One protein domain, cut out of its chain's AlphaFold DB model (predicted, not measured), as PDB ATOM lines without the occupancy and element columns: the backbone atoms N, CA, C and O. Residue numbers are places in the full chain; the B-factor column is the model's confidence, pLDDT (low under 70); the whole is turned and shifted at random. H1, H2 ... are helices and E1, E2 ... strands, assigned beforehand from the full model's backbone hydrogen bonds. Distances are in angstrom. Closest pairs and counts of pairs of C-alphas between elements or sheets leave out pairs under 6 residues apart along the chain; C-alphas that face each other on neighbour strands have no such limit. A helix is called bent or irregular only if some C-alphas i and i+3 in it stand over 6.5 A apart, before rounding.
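What this domain is: This is residues 40 to 177 of the 179 residues of an uncharacterized protein of Staphylococcus hyicus (UniProt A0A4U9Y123). Picture one long helix, H8, running through the core, with H1, H2, H3 and H4 round it on different sides and roughly lined up with it. Three short helices, H5, H6 and H7, run steeply across that direction and cover the side between H4 and H1, while the small strand hairpin E1 and E2 packs near the last residues of H1 and H8. The printed part has 138 residues, with eight named helices and two named strands in the order H1, E1, E2, H2, H3, H4, H5, H6, H7, H8; the sheet E1 - E2 is antiparallel and the class is mostly helix. The whole is compact and rounded, with a radius of gyration of the C-alphas of 14.1 A and spans of 40 by 35 by 26 A.

How they stand to each other: Start at H1, residues 41 to 58, which touches the hub helix H8, residues 159 to 177, at a shallow tilt of 18 degrees, the same way; their closest C-alphas, of Thr 47 and Ser 163, are 5.7 A apart. Next look at the hairpin of E1, residues 59 to 61, and E2, residues 67 to 70: N 60 and O 69 are within hydrogen-bond range at 2.8 A, and so are N 68 and O 60 at 2.9 A. The closest C-alphas of E2 and H8, of Ile 70 and Ala 174, are 5.7 A apart. H2, residues 72 to 79, touches residues 167 to 175 of H8, opposite ways at a shallow tilt of 12 degrees, closest at the C-alphas of Val 72 and Gly 171, 5.6 A apart. It forms a helical hairpin with H3, residues 83 to 96, closest at the C-alphas of Tyr 79 and Leu 85, 6.7 A apart. H3 touches H8 the same way at a shallow tilt of 8 degrees, with the C-alphas of Glu 84 and Ala 164 closest at 4.8 A. H4, residues 106 to 121, touches residues 169 to 177 of H8, opposite ways at a shallow tilt of 32 degrees, only just short of steep; the closest C-alphas, of Phe 109 and Ala 177, are 4.9 A apart. With its residues 114 to 118 H4 touches H5, residues 123 to 131, at a steep tilt of 52 degrees, closest at the C-alphas of Ala 118 and Val 126, 5.8 A apart. H5 and H6, residues 134 to 139, meet only through their link. H6 and H7, residues 143 to 151, form a helical hairpin, closest at the C-alphas of Phe 134 and Ala 146, 5.2 A apart. H7 touches residues 44 to 52 of H1 at a steep tilt of 64 degrees, with the C-alphas of Ala 48 and Tyr 143 closest at 4.8 A. H5 and H8 are apart. Every O i to N i+4 pair is within hydrogen-bond range in H2, H4, H6, H7 and H8; the counts are 13 of 14 in H1, 6 of 10 in H3 and 3 of 5 in H5.

Where its parts are: Find C-alpha 41 at (12.181, -16.130, 19.945); from there H1 runs 24.1 A to C-alpha 58. E1 and E2 follow, 6.4 A and 7.5 A long, then H2 with 10.7 A. H3 spans 20.6 A and is irregular: C-alphas 84 and 87 are 7.0 A apart. Find C-alpha 106 at (-18.359, -20.920, 16.854), where H4 begins its 22.0 A. H5, H6 and H7 measure 12.9 A, 8.9 A and 12.0 A. H8 runs 26.4 A and ends at C-alpha 177, (-17.778, -24.708, 11.230).

The domain as a whole: The two C-alphas farthest apart, those of Ser 40 and Thr 100, are 41.6 A from each other. The printed part has no cut and no long link; H3 to H4 and H7 to H8 are short links. The mean pLDDT of the printed part is 75.0, and residues 80 to 103 and 154 to 164 are under 70.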
ATOM      1  N   SER A  40      12.439 -20.872  21.135       83.19
ATOM      2  CA  SER A  40      13.227 -19.706  20.775       83.19
ATOM      3  C   SER A  40      12.321 -18.550  20.350       83.19
ATOM      4  O   SER A  40      11.155 -18.698  19.966       83.19
ATOM      5  N   LYS A  41      12.884 -17.342  20.378       86.81
ATOM      6  CA  LYS A  41      12.181 -16.130  19.945       86.81
ATOM      7  C   LYS A  41      11.676 -16.244  18.502       86.81
ATOM      8  O   LYS A  41      10.618 -15.703  18.186       86.81
ATOM      9  N   GLU A  42      12.417 -16.932  17.638       83.62
ATOM     10  CA  GLU A  42      12.034 -17.148  16.245       83.62
ATOM     11  C   GLU A  42      10.786 -18.034  16.131       83.62
ATOM     12  O   GLU A  42       9.849 -17.682  15.417       83.62
ATOM     13  N   GLU A  43      10.729 -19.123  16.896       78.62
ATOM     14  CA  GLU A  43       9.595 -20.056  16.937       78.62
ATOM     15  C   GLU A  43       8.320 -19.377  17.419       78.62
ATOM     16  O   GLU A  43       7.257 -19.502  16.802       78.62
ATOM     17  N   ILE A  44       8.450 -18.596  18.494       86.06
ATOM     18  CA  ILE A  44       7.354 -17.806  19.051       86.06
ATOM     19  C   ILE A  44       6.861 -16.805  18.009       86.06
ATOM     20  O   ILE A  44       5.656 -16.677  17.811       86.06
ATOM     21  N   ASN A  45       7.766 -16.108  17.318       88.00
ATOM     22  CA  ASN A  45       7.392 -15.111  16.316       88.00
ATOM     23  C   ASN A  45       6.721 -15.741  15.087       88.00
ATOM     24  O   ASN A  45       5.706 -15.215  14.629       88.00
ATOM     25  N   LYS A  46       7.246 -16.860  14.569       82.31
ATOM     26  CA  LYS A  46       6.651 -17.594  13.439       82.31
ATOM     27  C   LYS A  46       5.245 -18.079  13.784       82.31
ATOM     28  O   LYS A  46       4.290 -17.740  13.086       82.31
ATOM     29  N   THR A  47       5.100 -18.759  14.920       80.94
ATOM     30  CA  THR A  47       3.807 -19.264  15.399       80.94
ATOM     31  C   THR A  47       2.822 -18.118  15.649       80.94
ATOM     32  O   THR A  47       1.684 -18.167  15.190       80.94
ATOM     33  N   ALA A  48       3.259 -17.033  16.297       87.75
ATOM     34  CA  ALA A  48       2.421 -15.857  16.535       87.75
ATOM     35  C   ALA A  48       1.960 -15.189  15.232       87.75
ATOM     36  O   ALA A  48       0.824 -14.730  15.158       87.75
ATOM     37  N   SER A  49       2.814 -15.142  14.205       87.44
ATOM     38  CA  SER A  49       2.463 -14.598  12.887       87.44
ATOM     39  C   SER A  49       1.358 -15.414  12.213       87.44
ATOM     40  O   SER A  49       0.425 -14.847  11.647       87.44
ATOM     41  N   ILE A  50       1.409 -16.742  12.338       82.44
ATOM     42  CA  ILE A  50       0.391 -17.641  11.781       82.44
ATOM     43  C   ILE A  50      -0.933 -17.475  12.513       82.44
ATOM     44  O   ILE A  50      -1.965 -17.262  11.880       82.44
ATOM     45  N   ILE A  51      -0.886 -17.498  13.846       86.12
ATOM     46  CA  ILE A  51      -2.041 -17.251  14.709       86.12
ATOM     47  C   ILE A  51      -2.685 -15.902  14.361       86.12
ATOM     48  O   ILE A  51      -3.899 -15.831  14.165       86.12
ATOM     49  N   LYS A  52      -1.872 -14.843  14.245       90.44
ATOM     50  CA  LYS A  52      -2.321 -13.502  13.861       90.44
ATOM     51  C   LYS A  52      -2.990 -13.519  12.497       90.44
ATOM     52  O   LYS A  52      -4.077 -12.979  12.362       90.44
ATOM     53  N   PHE A  53      -2.359 -14.125  11.498       87.06
ATOM     54  CA  PHE A  53      -2.913 -14.173  10.155       87.06
ATOM     55  C   PHE A  53      -4.274 -14.874  10.131       87.06
ATOM     56  O   PHE A  53      -5.229 -14.317   9.596       87.06
ATOM     57  N   ILE A  54      -4.380 -16.059  10.738       81.38
ATOM     58  CA  ILE A  54      -5.642 -16.806  10.773       81.38
ATOM     59  C   ILE A  54      -6.702 -15.959  11.466       81.38
ATOM     60  O   ILE A  54      -7.772 -15.732  10.909       81.38
ATOM     61  N   TYR A  55      -6.387 -15.440  12.652       85.12
ATOM     62  CA  TYR A  55      -7.353 -14.713  13.457       85.12
ATOM     63  C   TYR A  55      -7.723 -13.358  12.876       85.12
ATOM     64  O   TYR A  55      -8.893 -13.026  12.876       85.12
ATOM     65  N   GLU A  56      -6.788 -12.540  12.407       89.62
ATOM     66  CA  GLU A  56      -7.080 -11.170  11.968       89.62
ATOM     67  C   GLU A  56      -7.394 -11.065  10.483       89.62
ATOM     68  O   GLU A  56      -8.305 -10.332  10.116       89.62
ATOM     69  N   GLU A  57      -6.639 -11.762   9.638       89.69
ATOM     70  CA  GLU A  57      -6.694 -11.562   8.190       89.69
ATOM     71  C   GLU A  57      -7.601 -12.580   7.507       89.69
ATOM     72  O   GLU A  57      -8.295 -12.220   6.555       89.69
ATOM     73  N   ALA A  58      -7.578 -13.835   7.960       82.38
ATOM     74  CA  ALA A  58      -8.390 -14.900   7.389       82.38
ATOM     75  C   ALA A  58      -9.759 -15.031   8.065       82.38
ATOM     76  O   ALA A  58     -10.638 -15.615   7.459       82.38
ATOM     77  N   SER A  59      -9.975 -14.494   9.271       81.69
ATOM     78  CA  SER A  59     -11.269 -14.622   9.963       81.69
ATOM     79  C   SER A  59     -12.118 -13.350   9.893       81.69
ATOM     80  O   SER A  59     -11.673 -12.281  10.327       81.69
ATOM     81  N   THR A  60     -13.387 -13.486   9.518       84.44
ATOM     82  CA  THR A  60     -14.434 -12.478   9.745       84.44
ATOM     83  C   THR A  60     -14.954 -12.608  11.175       84.44
ATOM     84  O   THR A  60     -15.068 -13.715  11.700       84.44
ATOM     85  N   LYS A  61     -15.244 -11.483  11.838       82.75
ATOM     86  CA  LYS A  61     -15.739 -11.464  13.224       82.75
ATOM     87  C   LYS A  61     -17.025 -10.665  13.361       82.75
ATOM     88  O   LYS A  61     -17.244  -9.728  12.598       82.75
ATOM     89  N   ASP A  62     -17.833 -11.022  14.354       78.38
ATOM     90  CA  ASP A  62     -18.961 -10.207  14.805       78.38
ATOM     91  C   ASP A  62     -18.492  -8.980  15.619       78.38
ATOM     92  O   ASP A  62     -17.304  -8.805  15.911       78.38
ATOM     93  N   GLY A  63     -19.439  -8.130  16.031       76.19
ATOM     94  CA  GLY A  63     -19.161  -6.954  16.867       76.19
ATOM     95  C   GLY A  63     -18.594  -7.266  18.261       76.19
ATOM     96  O   GLY A  63     -18.071  -6.369  18.915       76.19
ATOM     97  N   ASN A  64     -18.645  -8.527  18.706       77.75
ATOM     98  CA  ASN A  64     -18.102  -8.997  19.984       77.75
ATOM     99  C   ASN A  64     -16.710  -9.645  19.833       77.75
ATOM    100  O   ASN A  64     -16.133 -10.137  20.813       77.75
ATOM    101  N   GLY A  65     -16.160  -9.670  18.614       74.06
ATOM    102  CA  GLY A  65     -14.865 -10.265  18.300       74.06
ATOM    103  C   GLY A  65     -14.870 -11.798  18.244       74.06
ATOM    104  O   GLY A  65     -13.793 -12.402  18.316       74.06
ATOM    105  N   ASN A  66     -16.042 -12.430  18.143       75.25
ATOM    106  CA  ASN A  66     -16.159 -13.866  17.893       75.25
ATOM    107  C   ASN A  66     -16.031 -14.141  16.393       75.25
ATOM    108  O   ASN A  66     -16.386 -13.288  15.584       75.25
ATOM    109  N   ILE A  67     -15.481 -15.296  16.018       75.81
ATOM    110  CA  ILE A  67     -15.255 -15.622  14.608       75.81
ATOM    111  C   ILE A  67     -16.596 -16.053  14.012       75.81
ATOM    112  O   ILE A  67     -17.279 -16.891  14.577       75.81
ATOM    113  N   ILE A  68     -16.978 -15.477  12.877       75.69
ATOM    114  CA  ILE A  68     -18.225 -15.823  12.175       75.69
ATOM    115  C   ILE A  68     -17.996 -16.270  10.736       75.69
ATOM    116  O   ILE A  68     -18.958 -16.553  10.038       75.69
ATOM    117  N   ASP A  69     -16.750 -16.272  10.278       73.88
ATOM    118  CA  ASP A  69     -16.332 -16.930   9.046       73.88
ATOM    119  C   ASP A  69     -14.802 -16.993   9.007       73.88
ATOM    120  O   ASP A  69     -14.128 -16.183   9.651       73.88
ATOM    121  N   ILE A  70     -14.248 -17.924   8.235       74.94
ATOM    122  CA  ILE A  70     -12.822 -17.976   7.918       74.94
ATOM    123  C   ILE A  70     -12.651 -18.223   6.416       74.94
ATOM    124  O   ILE A  70     -13.082 -19.240   5.876       74.94
ATOM    125  N   ASP A  71     -11.924 -17.321   5.764       77.94
ATOM    126  CA  ASP A  71     -11.520 -17.394   4.367       77.94
ATOM    127  C   ASP A  71     -10.389 -18.419   4.191       77.94
ATOM    128  O   ASP A  71      -9.189 -18.130   4.266       77.94
ATOM    129  N   VAL A  72     -10.803 -19.661   3.956       72.56
ATOM    130  CA  VAL A  72      -9.912 -20.796   3.705       72.56
ATOM    131  C   VAL A  72      -9.059 -20.582   2.446       72.56
ATOM    132  O   VAL A  72      -7.900 -20.992   2.428       72.56
ATOM    133  N   GLN A  73      -9.571 -19.882   1.424       74.75
ATOM    134  CA  GLN A  73      -8.802 -19.590   0.206       74.75
ATOM    135  C   GLN A  73      -7.642 -18.638   0.499       74.75
ATOM    136  O   GLN A  73      -6.551 -18.784  -0.050       74.75
ATOM    137  N   LYS A  74      -7.839 -17.683   1.408       81.12
ATOM    138  CA  LYS A  74      -6.774 -16.793   1.873       81.12
ATOM    139  C   LYS A  74      -5.684 -17.557   2.617       81.12
ATOM    140  O   LYS A  74      -4.504 -17.262   2.417       81.12
ATOM    141  N   ILE A  75      -6.062 -18.541   3.438       75.38
ATOM    142  CA  ILE A  75      -5.112 -19.430   4.127       75.38
ATOM    143  C   ILE A  75      -4.318 -20.251   3.114       75.38
ATOM    144  O   ILE A  75      -3.087 -20.232   3.149       75.38
ATOM    145  N   GLU A  76      -5.014 -20.896   2.177       71.94
ATOM    146  CA  GLU A  76      -4.415 -21.665   1.086       71.94
ATOM    147  C   GLU A  76      -3.426 -20.800   0.290       71.94
ATOM    148  O   GLU A  76      -2.271 -21.179   0.124       71.94
ATOM    149  N   LYS A  77      -3.821 -19.586  -0.109       78.56
ATOM    150  CA  LYS A  77      -2.975 -18.659  -0.874       78.56
ATOM    151  C   LYS A  77      -1.719 -18.225  -0.117       78.56
ATOM    152  O   LYS A  77      -0.655 -18.132  -0.726       78.56
ATOM    153  N   LYS A  78      -1.815 -17.939   1.190       76.81
ATOM    154  CA  LYS A  78      -0.660 -17.477   1.985       76.81
ATOM    155  C   LYS A  78       0.361 -18.584   2.236       76.81
ATOM    156  O   LYS A  78       1.552 -18.294   2.305       76.81
ATOM    157  N   TYR A  79      -0.093 -19.828   2.351       73.19
ATOM    158  CA  TYR A  79       0.759 -20.960   2.716       73.19
ATOM    159  C   TYR A  79       0.896 -22.016   1.601       73.19
ATOM    160  O   TYR A  79       1.421 -23.100   1.840       73.19
ATOM    161  N   HIS A  80       0.492 -21.681   0.370       64.31
ATOM    162  CA  HIS A  80       0.449 -22.559  -0.810       64.31
ATOM    163  C   HIS A  80       1.738 -23.370  -1.052       64.31
ATOM    164  O   HIS A  80       1.658 -24.497  -1.530       64.31
ATOM    165  N   ASN A  81       2.909 -22.828  -0.703       61.75
ATOM    166  CA  ASN A  81       4.216 -23.437  -0.980       61.75
ATOM    167  C   ASN A  81       4.899 -24.075   0.246       61.75
ATOM    168  O   ASN A  81       6.072 -24.437   0.159       61.75
ATOM    169  N   SER A  82       4.234 -24.181   1.400       60.38
ATOM    170  CA  SER A  82       4.812 -24.905   2.540       60.38
ATOM    171  C   SER A  82       4.480 -26.393   2.422       60.38
ATOM    172  O   SER A  82       3.302 -26.731   2.311       60.38
ATOM    173  N   LYS A  83       5.492 -27.278   2.468       57.16
ATOM    174  CA  LYS A  83       5.320 -28.754   2.465       57.16
ATOM    175  C   LYS A  83       4.321 -29.213   3.529       57.16
ATOM    176  O   LYS A  83       3.562 -30.152   3.348       57.16
ATOM    177  N   GLU A  84       4.321 -28.467   4.615       52.81
ATOM    178  CA  GLU A  84       3.449 -28.487   5.775       52.81
ATOM    179  C   GLU A  84       1.947 -28.379   5.467       52.81
ATOM    180  O   GLU A  84       1.126 -28.857   6.246       52.81
ATOM    181  N   LEU A  85       1.577 -27.752   4.348       55.81
ATOM    182  CA  LEU A  85       0.190 -27.513   3.947       55.81
ATOM    183  C   LEU A  85      -0.290 -28.415   2.809       55.81
ATOM    184  O   LEU A  85      -1.460 -28.328   2.449       55.81
ATOM    185  N   GLU A  86       0.559 -29.264   2.230       58.22
ATOM    186  CA  GLU A  86       0.127 -30.173   1.157       58.22
ATOM    187  C   GLU A  86      -0.992 -31.107   1.646       58.22
ATOM    188  O   GLU A  86      -2.015 -31.247   0.979       58.22
ATOM    189  N   SER A  87      -0.899 -31.607   2.885       54.78
ATOM    190  CA  SER A  87      -1.984 -32.364   3.530       54.78
ATOM    191  C   SER A  87      -3.255 -31.532   3.768       54.78
ATOM    192  O   SER A  87      -4.347 -32.089   3.835       54.78
ATOM    193  N   LEU A  88      -3.147 -30.196   3.866       53.69
ATOM    194  CA  LEU A  88      -4.312 -29.305   3.956       53.69
ATOM    195  C   LEU A  88      -5.034 -29.188   2.612       53.69
ATOM    196  O   LEU A  88      -6.260 -29.102   2.590       53.69
ATOM    197  N   LYS A  89      -4.295 -29.181   1.494       56.31
ATOM    198  CA  LYS A  89      -4.869 -29.014   0.150       56.31
ATOM    199  C   LYS A  89      -5.803 -30.163  -0.217       56.31
ATOM    200  O   LYS A  89      -6.889 -29.911  -0.734       56.31
ATOM    201  N   GLU A  90      -5.408 -31.402   0.072       60.59
ATOM    202  CA  GLU A  90      -6.232 -32.585  -0.219       60.59
ATOM    203  C   GLU A  90      -7.564 -32.551   0.548       60.59
ATOM    204  O   GLU A  90      -8.634 -32.772  -0.030       60.59
ATOM    205  N   GLU A  91      -7.538 -32.169   1.827       56.94
ATOM    206  CA  GLU A  91      -8.761 -32.045   2.621       56.94
ATOM    207  C   GLU A  91      -9.620 -30.840   2.227       56.94
ATOM    208  O   GLU A  91     -10.836 -30.988   2.097       56.94
ATOM    209  N   ILE A  92      -9.030 -29.665   1.969       56.34
ATOM    210  CA  ILE A  92      -9.780 -28.485   1.503       56.34
ATOM    211  C   ILE A  92     -10.496 -28.784   0.186       56.34
ATOM    212  O   ILE A  92     -11.651 -28.395   0.026       56.34
ATOM    213  N   ASN A  93      -9.846 -29.467  -0.758       57.97
ATOM    214  CA  ASN A  93     -10.460 -29.801  -2.045       57.97
ATOM    215  C   ASN A  93     -11.618 -30.794  -1.888       57.97
ATOM    216  O   ASN A  93     -12.632 -30.668  -2.577       57.97
ATOM    217  N   THR A  94     -11.519 -31.706  -0.920       58.38
ATOM    218  CA  THR A  94     -12.616 -32.608  -0.555       58.38
ATOM    219  C   THR A  94     -13.794 -31.827   0.043       58.38
ATOM    220  O   THR A  94     -14.943 -32.046  -0.338       58.38
ATOM    221  N   ILE A  95     -13.521 -30.840   0.905       52.22
ATOM    222  CA  ILE A  95     -14.549 -30.018   1.558       52.22
ATOM    223  C   ILE A  95     -15.163 -28.971   0.600       52.22
ATOM    224  O   ILE A  95     -16.367 -28.725   0.658       52.22
ATOM    225  N   LYS A  96     -14.402 -28.413  -0.359       52.22
ATOM    226  CA  LYS A  96     -14.886 -27.471  -1.400       52.22
ATOM    227  C   LYS A  96     -16.084 -28.013  -2.188       52.22
ATOM    228  O   LYS A  96     -16.927 -27.227  -2.605       52.22
ATOM    229  N   SER A  97     -16.190 -29.334  -2.348       49.28
ATOM    230  CA  SER A  97     -17.305 -29.983  -3.055       49.28
ATOM    231  C   SER A  97     -18.652 -29.930  -2.308       49.28
ATOM    232  O   SER A  97     -19.685 -30.236  -2.899       49.28
ATOM    233  N   THR A  98     -18.667 -29.525  -1.030       47.22
ATOM    234  CA  THR A  98     -19.858 -29.543  -0.154       47.22
ATOM    235  C   THR A  98     -20.150 -28.218   0.564       47.22
ATOM    236  O   THR A  98     -21.171 -28.105   1.248       47.22
ATOM    237  N   LEU A  99     -19.310 -27.190   0.389       49.03
ATOM    238  CA  LEU A  99     -19.499 -25.874   1.007       49.03
ATOM    239  C   LEU A  99     -20.628 -25.096   0.315       49.03
ATOM    240  O   LEU A  99     -20.423 -24.379  -0.662       49.03
ATOM    241  N   THR A 100     -21.837 -25.217   0.857       50.81
ATOM    242  CA  THR A 100     -22.890 -24.211   0.661       50.81
ATOM    243  C   THR A 100     -22.668 -23.076   1.666       50.81
ATOM    244  O   THR A 100     -22.265 -23.369   2.792       50.81
ATOM    245  N   PRO A 101     -22.910 -21.796   1.323       52.41
ATOM    246  CA  PRO A 101     -22.804 -20.703   2.286       52.41
ATOM    247  C   PRO A 101     -23.804 -20.941   3.427       52.41
ATOM    248  O   PRO A 101     -25.013 -20.807   3.241       52.41
ATOM    249  N   ARG A 102     -23.318 -21.358   4.598       60.09
ATOM    250  CA  ARG A 102     -24.116 -21.568   5.815       60.09
ATOM    251  C   ARG A 102     -23.548 -20.722   6.945       60.09
ATOM    252  O   ARG A 102     -22.413 -20.262   6.867       60.09
ATOM    253  N   SER A 103     -24.345 -20.489   7.990       68.50
ATOM    254  CA  SER A 103     -23.886 -19.676   9.117       68.50
ATOM    255  C   SER A 103     -22.804 -20.416   9.901       68.50
ATOM    256  O   SER A 103     -23.053 -21.509  10.418       68.50
ATOM    257  N   PHE A 104     -21.642 -19.792  10.044       76.75
ATOM    258  CA  PHE A 104     -20.543 -20.302  10.850       76.75
ATOM    259  C   PHE A 104     -20.983 -20.612  12.282       76.75
ATOM    260  O   PHE A 104     -21.661 -19.818  12.941       76.75
ATOM    261  N   SER A 105     -20.565 -21.768  12.792       83.12
ATOM    262  CA  SER A 105     -20.809 -22.158  14.176       83.12
ATOM    263  C   SER A 105     -19.531 -22.083  15.004       83.12
ATOM    264  O   SER A 105     -18.704 -22.996  14.970       83.12
ATOM    265  N   ASP A 106     -19.429 -21.058  15.853       76.25
ATOM    266  CA  ASP A 106     -18.359 -20.920  16.854       76.25
ATOM    267  C   ASP A 106     -18.186 -22.181  17.710       76.25
ATOM    268  O   ASP A 106     -17.070 -22.594  18.033       76.25
ATOM    269  N   LYS A 107     -19.300 -22.833  18.067       81.75
ATOM    270  CA  LYS A 107     -19.282 -24.072  18.855       81.75
ATOM    271  C   LYS A 107     -18.633 -25.218  18.080       81.75
ATOM    272  O   LYS A 107     -17.796 -25.912  18.656       81.75
ATOM    273  N   LYS A 108     -18.973 -25.403  16.796       84.06
ATOM    274  CA  LYS A 108     -18.343 -26.421  15.935       84.06
ATOM    275  C   LYS A 108     -16.864 -26.113  15.715       84.06
ATOM    276  O   LYS A 108     -16.037 -27.008  15.866       84.06
ATOM    277  N   PHE A 109     -16.526 -24.848  15.453       81.56
ATOM    278  CA  PHE A 109     -15.141 -24.404  15.297       81.56
ATOM    279  C   PHE A 109     -14.308 -24.733  16.541       81.56
ATOM    280  O   PHE A 109     -13.296 -25.428  16.460       81.56
ATOM    281  N   MET A 110     -14.774 -24.305  17.717       80.38
ATOM    282  CA  MET A 110     -14.092 -24.555  18.988       80.38
ATOM    283  C   MET A 110     -14.033 -26.034  19.351       80.38
ATOM    284  O   MET A 110     -13.018 -26.481  19.881       80.38
ATOM    285  N   SER A 111     -15.086 -26.804  19.070       85.56
ATOM    286  CA  SER A 111     -15.067 -28.253  19.279       85.56
ATOM    287  C   SER A 111     -14.004 -28.916  18.408       85.56
ATOM    288  O   SER A 111     -13.209 -29.695  18.920       85.56
ATOM    289  N   CYS A 112     -13.929 -28.552  17.126       85.75
ATOM    290  CA  CYS A 112     -12.930 -29.087  16.209       85.75
ATOM    291  C   CYS A 112     -11.500 -28.722  16.635       85.75
ATOM    292  O   CYS A 112     -10.640 -29.597  16.679       85.75
ATOM    293  N   ILE A 113     -11.246 -27.466  17.029       84.06
ATOM    294  CA  ILE A 113      -9.922 -27.052  17.519       84.06
ATOM    295  C   ILE A 113      -9.540 -27.832  18.784       84.06
ATOM    296  O   ILE A 113      -8.402 -28.276  18.912       84.06
ATOM    297  N   LYS A 114     -10.481 -28.041  19.716       85.50
ATOM    298  CA  LYS A 114     -10.230 -28.848  20.919       85.50
ATOM    299  C   LYS A 114      -9.893 -30.296  20.574       85.50
ATOM    300  O   LYS A 114      -8.947 -30.819  21.151       85.50
ATOM    301  N   SER A 115     -10.623 -30.912  19.643       85.44
ATOM    302  CA  SER A 115     -10.335 -32.267  19.163       85.44
ATOM    303  C   SER A 115      -8.959 -32.347  18.508       85.44
ATOM    304  O   SER A 115      -8.147 -33.156  18.927       85.44
ATOM    305  N   ALA A 116      -8.629 -31.427  17.601       82.38
ATOM    306  CA  ALA A 116      -7.317 -31.369  16.958       82.38
ATOM    307  C   ALA A 116      -6.159 -31.280  17.963       82.38
ATOM    308  O   ALA A 116      -5.145 -31.965  17.842       82.38
ATOM    309  N   VAL A 117      -6.313 -30.434  18.985       80.50
ATOM    310  CA  VAL A 117      -5.326 -30.300  20.061       80.50
ATOM    311  C   VAL A 117      -5.264 -31.575  20.911       80.50
ATOM    312  O   VAL A 117      -4.170 -31.980  21.298       80.50
ATOM    313  N   ALA A 118      -6.404 -32.213  21.191       82.12
ATOM    314  CA  ALA A 118      -6.456 -33.479  21.920       82.12
ATOM    315  C   ALA A 118      -5.743 -34.602  21.163       82.12
ATOM    316  O   ALA A 118      -4.992 -35.356  21.774       82.12
ATOM    317  N   ASP A 119      -5.960 -34.684  19.854       79.75
ATOM    318  CA  ASP A 119      -5.410 -35.728  18.995       79.75
ATOM    319  C   ASP A 119      -3.890 -35.581  18.857       79.75
ATOM    320  O   ASP A 119      -3.159 -36.568  18.889       79.75
ATOM    321  N   GLN A 120      -3.395 -34.342  18.770       76.88
ATOM    322  CA  GLN A 120      -1.970 -34.067  18.582       76.88
ATOM    323  C   GLN A 120      -1.159 -34.075  19.881       76.88
ATOM    324  O   GLN A 120      -0.009 -34.515  19.885       76.88
ATOM    325  N   PHE A 121      -1.718 -33.546  20.973       76.38
ATOM    326  CA  PHE A 121      -0.978 -33.301  22.220       76.38
ATOM    327  C   PHE A 121      -1.553 -34.046  23.431       76.38
ATOM    328  O   PHE A 121      -0.984 -33.992  24.521       76.38
ATOM    329  N   GLY A 122      -2.673 -34.748  23.264       79.06
ATOM    330  CA  GLY A 122      -3.390 -35.435  24.331       79.06
ATOM    331  C   GLY A 122      -4.465 -34.573  24.999       79.06
ATOM    332  O   GLY A 122      -4.357 -33.352  25.143       79.06
ATOM    333  N   VAL A 123      -5.514 -35.234  25.495       79.44
ATOM    334  CA  VAL A 123      -6.677 -34.597  26.148       79.44
ATOM    335  C   VAL A 123      -6.311 -33.715  27.353       79.44
ATOM    336  O   VAL A 123      -6.957 -32.695  27.593       79.44
ATOM    337  N   GLY A 124      -5.247 -34.054  28.093       77.75
ATOM    338  CA  GLY A 124      -4.770 -33.265  29.239       77.75
ATOM    339  C   GLY A 124      -4.165 -31.908  28.849       77.75
ATOM    340  O   GLY A 124      -4.221 -30.948  29.625       77.75
ATOM    341  N   VAL A 125      -3.642 -31.793  27.624       78.62
ATOM    342  CA  VAL A 125      -3.068 -30.548  27.096       78.62
ATOM    343  C   VAL A 125      -4.160 -29.568  26.678       78.62
ATOM    344  O   VAL A 125      -4.012 -28.367  26.903       78.62
ATOM    345  N   VAL A 126      -5.298 -30.060  26.170       77.12
ATOM    346  CA  VAL A 126      -6.452 -29.215  25.811       77.12
ATOM    347  C   VAL A 126      -6.872 -28.347  26.988       77.12
ATOM    348  O   VAL A 126      -7.000 -27.133  26.841       77.12
ATOM    349  N   LYS A 127      -7.034 -28.956  28.169       78.12
ATOM    350  CA  LYS A 127      -7.395 -28.234  29.393       78.12
ATOM    351  C   LYS A 127      -6.369 -27.142  29.699       78.12
ATOM    352  O   LYS A 127      -6.748 -25.995  29.890       78.12
ATOM    353  N   SER A 128      -5.081 -27.467  29.623       77.19
ATOM    354  CA  SER A 128      -3.992 -26.527  29.915       77.19
ATOM    355  C   SER A 128      -3.919 -25.345  28.940       77.19
ATOM    356  O   SER A 128      -3.675 -24.219  29.364       77.19
ATOM    357  N   ILE A 129      -4.146 -25.562  27.639       80.81
ATOM    358  CA  ILE A 129      -4.149 -24.482  26.636       80.81
ATOM    359  C   ILE A 129      -5.409 -23.614  26.782       80.81
ATOM    360  O   ILE A 129      -5.328 -22.386  26.707       80.81
ATOM    361  N   MET A 130      -6.569 -24.235  27.017       78.12
ATOM    362  CA  MET A 130      -7.843 -23.520  27.153       78.12
ATOM    363  C   MET A 130      -7.917 -22.720  28.462       78.12
ATOM    364  O   MET A 130      -8.226 -21.530  28.426       78.12
ATOM    365  N   GLU A 131      -7.574 -23.328  29.600       80.19
ATOM    366  CA  GLU A 131      -7.507 -22.655  30.909       80.19
ATOM    367  C   GLU A 131      -6.336 -21.674  30.994       80.19
ATOM    368  O   GLU A 131      -6.433 -20.655  31.672       80.19
ATOM    369  N   GLY A 132      -5.264 -21.914  30.233       76.88
ATOM    370  CA  GLY A 132      -4.141 -20.989  30.082       76.88
ATOM    371  C   GLY A 132      -4.503 -19.668  29.395       76.88
ATOM    372  O   GLY A 132      -3.651 -18.789  29.277       76.88
ATOM    373  N   GLY A 133      -5.752 -19.504  28.947       83.38
ATOM    374  CA  GLY A 133      -6.254 -18.247  28.408       83.38
ATOM    375  C   GLY A 133      -5.932 -18.039  26.933       83.38
ATOM    376  O   GLY A 133      -5.924 -16.894  26.487       83.38
ATOM    377  N   PHE A 134      -5.702 -19.109  26.158       85.19
ATOM    378  CA  PHE A 134      -5.413 -19.016  24.721       85.19
ATOM    379  C   PHE A 134      -6.390 -18.083  23.997       85.19
ATOM    380  O   PHE A 134      -5.974 -17.108  23.378       85.19
ATOM    381  N   TYR A 135      -7.697 -18.301  24.160       78.19
ATOM    382  CA  TYR A 135      -8.723 -17.478  23.516       78.19
ATOM    383  C   TYR A 135      -8.744 -16.025  24.022       78.19
ATOM    384  O   TYR A 135      -8.957 -15.090  23.249       78.19
ATOM    385  N   THR A 136      -8.445 -15.809  25.303       86.56
ATOM    386  CA  THR A 136      -8.270 -14.465  25.866       86.56
ATOM    387  C   THR A 136      -7.095 -13.745  25.208       86.56
ATOM    388  O   THR A 136      -7.219 -12.572  24.860       86.56
ATOM    389  N   TYR A 137      -5.972 -14.433  24.981       90.81
ATOM    390  CA  TYR A 137      -4.837 -13.865  24.255       90.81
ATOM    391  C   TYR A 137      -5.185 -13.547  22.800       90.81
ATOM    392  O   TYR A 137      -4.779 -12.493  22.315       90.81
ATOM    393  N   MET A 138      -5.984 -14.385  22.132       86.44
ATOM    394  CA  MET A 138      -6.488 -14.104  20.781       86.44
ATOM    395  C   MET A 138      -7.302 -12.806  20.743       86.44
ATOM    396  O   MET A 138      -6.984 -11.908  19.962       86.44
ATOM    397  N   LYS A 139      -8.285 -12.664  21.644       84.75
ATOM    398  CA  LYS A 139      -9.124 -11.456  21.758       84.75
ATOM    399  C   LYS A 139      -8.314 -10.204  22.096       84.75
ATOM    400  O   LYS A 139      -8.569  -9.138  21.548       84.75
ATOM    401  N   LYS A 140      -7.296 -10.335  22.953       90.44
ATOM    402  CA  LYS A 140      -6.372  -9.246  23.321       90.44
ATOM    403  C   LYS A 140      -5.257  -9.002  22.297       90.44
ATOM    404  O   LYS A 140      -4.384  -8.177  22.554       90.44
ATOM    405  N   LYS A 141      -5.242  -9.723  21.170       91.12
ATOM    406  CA  LYS A 141      -4.185  -9.668  20.144       91.12
ATOM    407  C   LYS A 141      -2.773  -9.970  20.676       91.12
ATOM    408  O   LYS A 141      -1.761  -9.605  20.079       91.12
ATOM    409  N   ALA A 142      -2.688 -10.678  21.798       94.25
ATOM    410  CA  ALA A 142      -1.452 -11.073  22.461       94.25
ATOM    411  C   ALA A 142      -0.894 -12.373  21.851       94.25
ATOM    412  O   ALA A 142      -0.671 -13.371  22.536       94.25
ATOM    413  N   TYR A 143      -0.664 -12.372  20.535       92.62
ATOM    414  CA  TYR A 143      -0.362 -13.588  19.764       92.62
ATOM    415  C   TYR A 143       0.928 -14.295  20.182       92.62
ATOM    416  O   TYR A 143       1.035 -15.508  20.036       92.62
ATOM    417  N   LYS A 144       1.899 -13.565  20.740       92.75
ATOM    418  CA  LYS A 144       3.130 -14.164  21.280       92.75
ATOM    419  C   LYS A 144       2.861 -15.005  22.524       92.75
ATOM    420  O   LYS A 144       3.465 -16.060  22.670       92.75
ATOM    421  N   GLU A 145       1.943 -14.581  23.386       91.69
ATOM    422  CA  GLU A 145       1.570 -15.354  24.576       91.69
ATOM    423  C   GLU A 145       0.711 -16.564  24.197       91.69
ATOM    424  O   GLU A 145       0.949 -17.669  24.685       91.69
ATOM    425  N   ALA A 146      -0.196 -16.397  23.228       88.88
ATOM    426  CA  ALA A 146      -0.922 -17.512  22.623       88.88
ATOM    427  C   ALA A 146       0.036 -18.553  22.004       88.88
ATOM    428  O   ALA A 146      -0.117 -19.750  22.233       88.88
ATOM    429  N   ALA A 147       1.064 -18.102  21.276       87.31
ATOM    430  CA  ALA A 147       2.087 -18.971  20.699       87.31
ATOM    431  C   ALA A 147       2.892 -19.720  21.770       87.31
ATOM    432  O   ALA A 147       3.089 -20.926  21.645       87.31
ATOM    433  N   LYS A 148       3.317 -19.041  22.845       87.12
ATOM    434  CA  LYS A 148       4.033 -19.680  23.963       87.12
ATOM    435  C   LYS A 148       3.207 -20.781  24.628       87.12
ATOM    436  O   LYS A 148       3.775 -21.813  24.971       87.12
ATOM    437  N   LEU A 149       1.893 -20.586  24.795       86.00
ATOM    438  CA  LEU A 149       1.012 -21.622  25.348       86.00
ATOM    439  C   LEU A 149       1.033 -22.894  24.504       86.00
ATOM    440  O   LEU A 149       1.165 -23.973  25.066       86.00
ATOM    441  N   ILE A 150       0.923 -22.769  23.179       79.94
ATOM    442  CA  ILE A 150       0.960 -23.924  22.274       79.94
ATOM    443  C   ILE A 150       2.357 -24.562  22.293       79.94
ATOM    444  O   ILE A 150       2.491 -25.769  22.488       79.94
ATOM    445  N   LEU A 151       3.409 -23.751  22.154       80.81
ATOM    446  CA  LEU A 151       4.794 -24.221  22.077       80.81
ATOM    447  C   LEU A 151       5.270 -24.920  23.360       80.81
ATOM    448  O   LEU A 151       6.113 -25.809  23.284       80.81
ATOM    449  N   LYS A 152       4.695 -24.589  24.527       79.81
ATOM    450  CA  LYS A 152       4.980 -25.271  25.802       79.81
ATOM    451  C   LYS A 152       4.710 -26.778  25.745       79.81
ATOM    452  O   LYS A 152       5.348 -27.529  26.475       79.81
ATOM    453  N   PHE A 153       3.775 -27.213  24.905       75.94
ATOM    454  CA  PHE A 153       3.380 -28.619  24.786       75.94
ATOM    455  C   PHE A 153       3.862 -29.270  23.487       75.94
ATOM    456  O   PHE A 153       3.757 -30.482  23.337       75.94
ATOM    457  N   ALA A 154       4.462 -28.494  22.584       68.56
ATOM    458  CA  ALA A 154       5.045 -28.975  21.333       68.56
ATOM    459  C   ALA A 154       6.519 -29.415  21.485       68.56
ATOM    460  O   ALA A 154       7.268 -29.426  20.508       68.56
ATOM    461  N   ILE A 155       6.965 -29.758  22.701       58.00
ATOM    462  CA  ILE A 155       8.365 -30.103  22.997       58.00
ATOM    463  C   ILE A 155       8.767 -31.344  22.185       58.00
ATOM    464  O   ILE A 155       8.161 -32.402  22.317       58.00
ATOM    465  N   GLY A 156       9.792 -31.205  21.339       52.12
ATOM    466  CA  GLY A 156      10.264 -32.268  20.441       52.12
ATOM    467  C   GLY A 156       9.554 -32.327  19.082       52.12
ATOM    468  O   GLY A 156       9.937 -33.132  18.237       52.12
ATOM    469  N   SER A 157       8.563 -31.464  18.836       54.19
ATOM    470  CA  SER A 157       7.928 -31.309  17.523       54.19
ATOM    471  C   SER A 157       8.714 -30.321  16.659       54.19
ATOM    472  O   SER A 157       9.185 -29.294  17.145       54.19
ATOM    473  N   ASN A 158       8.839 -30.591  15.358       58.53
ATOM    474  CA  ASN A 158       9.399 -29.620  14.421       58.53
ATOM    475  C   ASN A 158       8.486 -28.377  14.380       58.53
ATOM    476  O   ASN A 158       7.294 -28.487  14.110       58.53
ATOM    477  N   ILE A 159       9.043 -27.193  14.633       54.75
ATOM    478  CA  ILE A 159       8.357 -25.881  14.646       54.75
ATOM    479  C   ILE A 159       7.609 -25.612  13.351       54.75
ATOM    480  O   ILE A 159       6.537 -25.002  13.328       54.75
ATOM    481  N   VAL A 160       8.211 -26.074  12.264       53.69
ATOM    482  CA  VAL A 160       7.642 -26.018  10.934       53.69
ATOM    483  C   VAL A 160       6.362 -26.869  10.896       53.69
ATOM    484  O   VAL A 160       5.323 -26.382  10.466       53.69
ATOM    485  N   GLY A 161       6.373 -28.059  11.502       62.22
ATOM    486  CA  GLY A 161       5.188 -28.899  11.707       62.22
ATOM    487  C   GLY A 161       4.141 -28.305  12.661       62.22
ATOM    488  O   GLY A 161       2.952 -28.520  12.465       62.22
ATOM    489  N   LEU A 162       4.527 -27.499  13.654       65.56
ATOM    490  CA  LEU A 162       3.552 -26.821  14.522       65.56
ATOM    491  C   LEU A 162       2.854 -25.653  13.811       65.56
ATOM    492  O   LEU A 162       1.654 -25.436  13.949       65.56
ATOM    493  N   SER A 163       3.625 -24.910  13.028       60.22
ATOM    494  CA  SER A 163       3.133 -23.861  12.138       60.22
ATOM    495  C   SER A 163       2.154 -24.433  11.106       60.22
ATOM    496  O   SER A 163       1.063 -23.887  10.921       60.22
ATOM    497  N   ALA A 164       2.515 -25.584  10.526       62.75
ATOM    498  CA  ALA A 164       1.655 -26.422   9.695       62.75
ATOM    499  C   ALA A 164       0.357 -26.771  10.406       62.75
ATOM    500  O   ALA A 164      -0.720 -26.512   9.890       62.75
ATOM    501  N   PHE A 165       0.476 -27.316  11.616       72.44
ATOM    502  CA  PHE A 165      -0.632 -27.782  12.429       72.44
ATOM    503  C   PHE A 165      -1.632 -26.655  12.701       72.44
ATOM    504  O   PHE A 165      -2.830 -26.827  12.484       72.44
ATOM    505  N   VAL A 166      -1.154 -25.478  13.117       75.06
ATOM    506  CA  VAL A 166      -2.020 -24.325  13.402       75.06
ATOM    507  C   VAL A 166      -2.739 -23.851  12.137       75.06
ATOM    508  O   VAL A 166      -3.936 -23.577  12.188       75.06
ATOM    509  N   ALA A 167      -2.041 -23.778  11.001       71.00
ATOM    510  CA  ALA A 167      -2.646 -23.381   9.731       71.00
ATOM    511  C   ALA A 167      -3.639 -24.427   9.199       71.00
ATOM    512  O   ALA A 167      -4.757 -24.071   8.822       71.00
ATOM    513  N   TYR A 168      -3.262 -25.707   9.236       73.56
ATOM    514  CA  TYR A 168      -4.074 -26.834   8.791       73.56
ATOM    515  C   TYR A 168      -5.344 -26.971   9.630       73.56
ATOM    516  O   TYR A 168      -6.443 -26.882   9.089       73.56
ATOM    517  N   TYR A 169      -5.232 -27.095  10.955       77.31
ATOM    518  CA  TYR A 169      -6.414 -27.263  11.802       77.31
ATOM    519  C   TYR A 169      -7.221 -25.973  11.933       77.31
ATOM    520  O   TYR A 169      -8.440 -26.040  12.059       77.31
ATOM    521  N   GLY A 170      -6.591 -24.800  11.807       75.81
ATOM    522  CA  GLY A 170      -7.309 -23.535  11.656       75.81
ATOM    523  C   GLY A 170      -8.238 -23.543  10.437       75.81
ATOM    524  O   GLY A 170      -9.429 -23.267  10.576       75.81
ATOM    525  N   GLY A 171      -7.721 -23.920   9.262       72.25
ATOM    526  CA  GLY A 171      -8.495 -24.005   8.016       72.25
ATOM    527  C   GLY A 171      -9.502 -25.163   7.975       72.25
ATOM    528  O   GLY A 171     -10.644 -24.979   7.558       72.25
ATOM    529  N   LYS A 172      -9.131 -26.353   8.457       75.88
ATOM    530  CA  LYS A 172     -10.024 -27.520   8.534       75.88
ATOM    531  C   LYS A 172     -11.208 -27.264   9.464       75.88
ATOM    532  O   LYS A 172     -12.356 -27.510   9.097       75.88
ATOM    533  N   CYS A 173     -10.946 -26.735  10.660       79.62
ATOM    534  CA  CYS A 173     -12.004 -26.459  11.624       79.62
ATOM    535  C   CYS A 173     -12.909 -25.316  11.184       79.62
ATOM    536  O   CYS A 173     -14.102 -25.353  11.472       79.62
ATOM    537  N   ALA A 174     -12.370 -24.335  10.459       73.88
ATOM    538  CA  ALA A 174     -13.160 -23.319   9.779       73.88
ATOM    539  C   ALA A 174     -14.160 -23.933   8.795       73.88
ATOM    540  O   ALA A 174     -15.354 -23.657   8.861       73.88
ATOM    541  N   ALA A 175     -13.677 -24.809   7.913       71.00
ATOM    542  CA  ALA A 175     -14.520 -25.455   6.921       71.00
ATOM    543  C   ALA A 175     -15.607 -26.329   7.582       71.00
ATOM    544  O   ALA A 175     -16.765 -26.280   7.177       71.00
ATOM    545  N   HIS A 176     -15.268 -27.035   8.666       76.31
ATOM    546  CA  HIS A 176     -16.233 -27.774   9.489       76.31
ATOM    547  C   HIS A 176     -17.262 -26.868  10.193       76.31
ATOM    548  O   HIS A 176     -18.420 -27.243  10.375       76.31
ATOM    549  N   ALA A 177     -16.868 -25.663  10.603       76.44
ATOM    550  CA  ALA A 177     -17.778 -24.708  11.230       76.44
ATOM    551  C   ALA A 177     -18.807 -24.131  10.249       76.44
ATOM    552  O   ALA A 177     -19.891 -23.741  10.686       76.44
TER     553      ALA A 177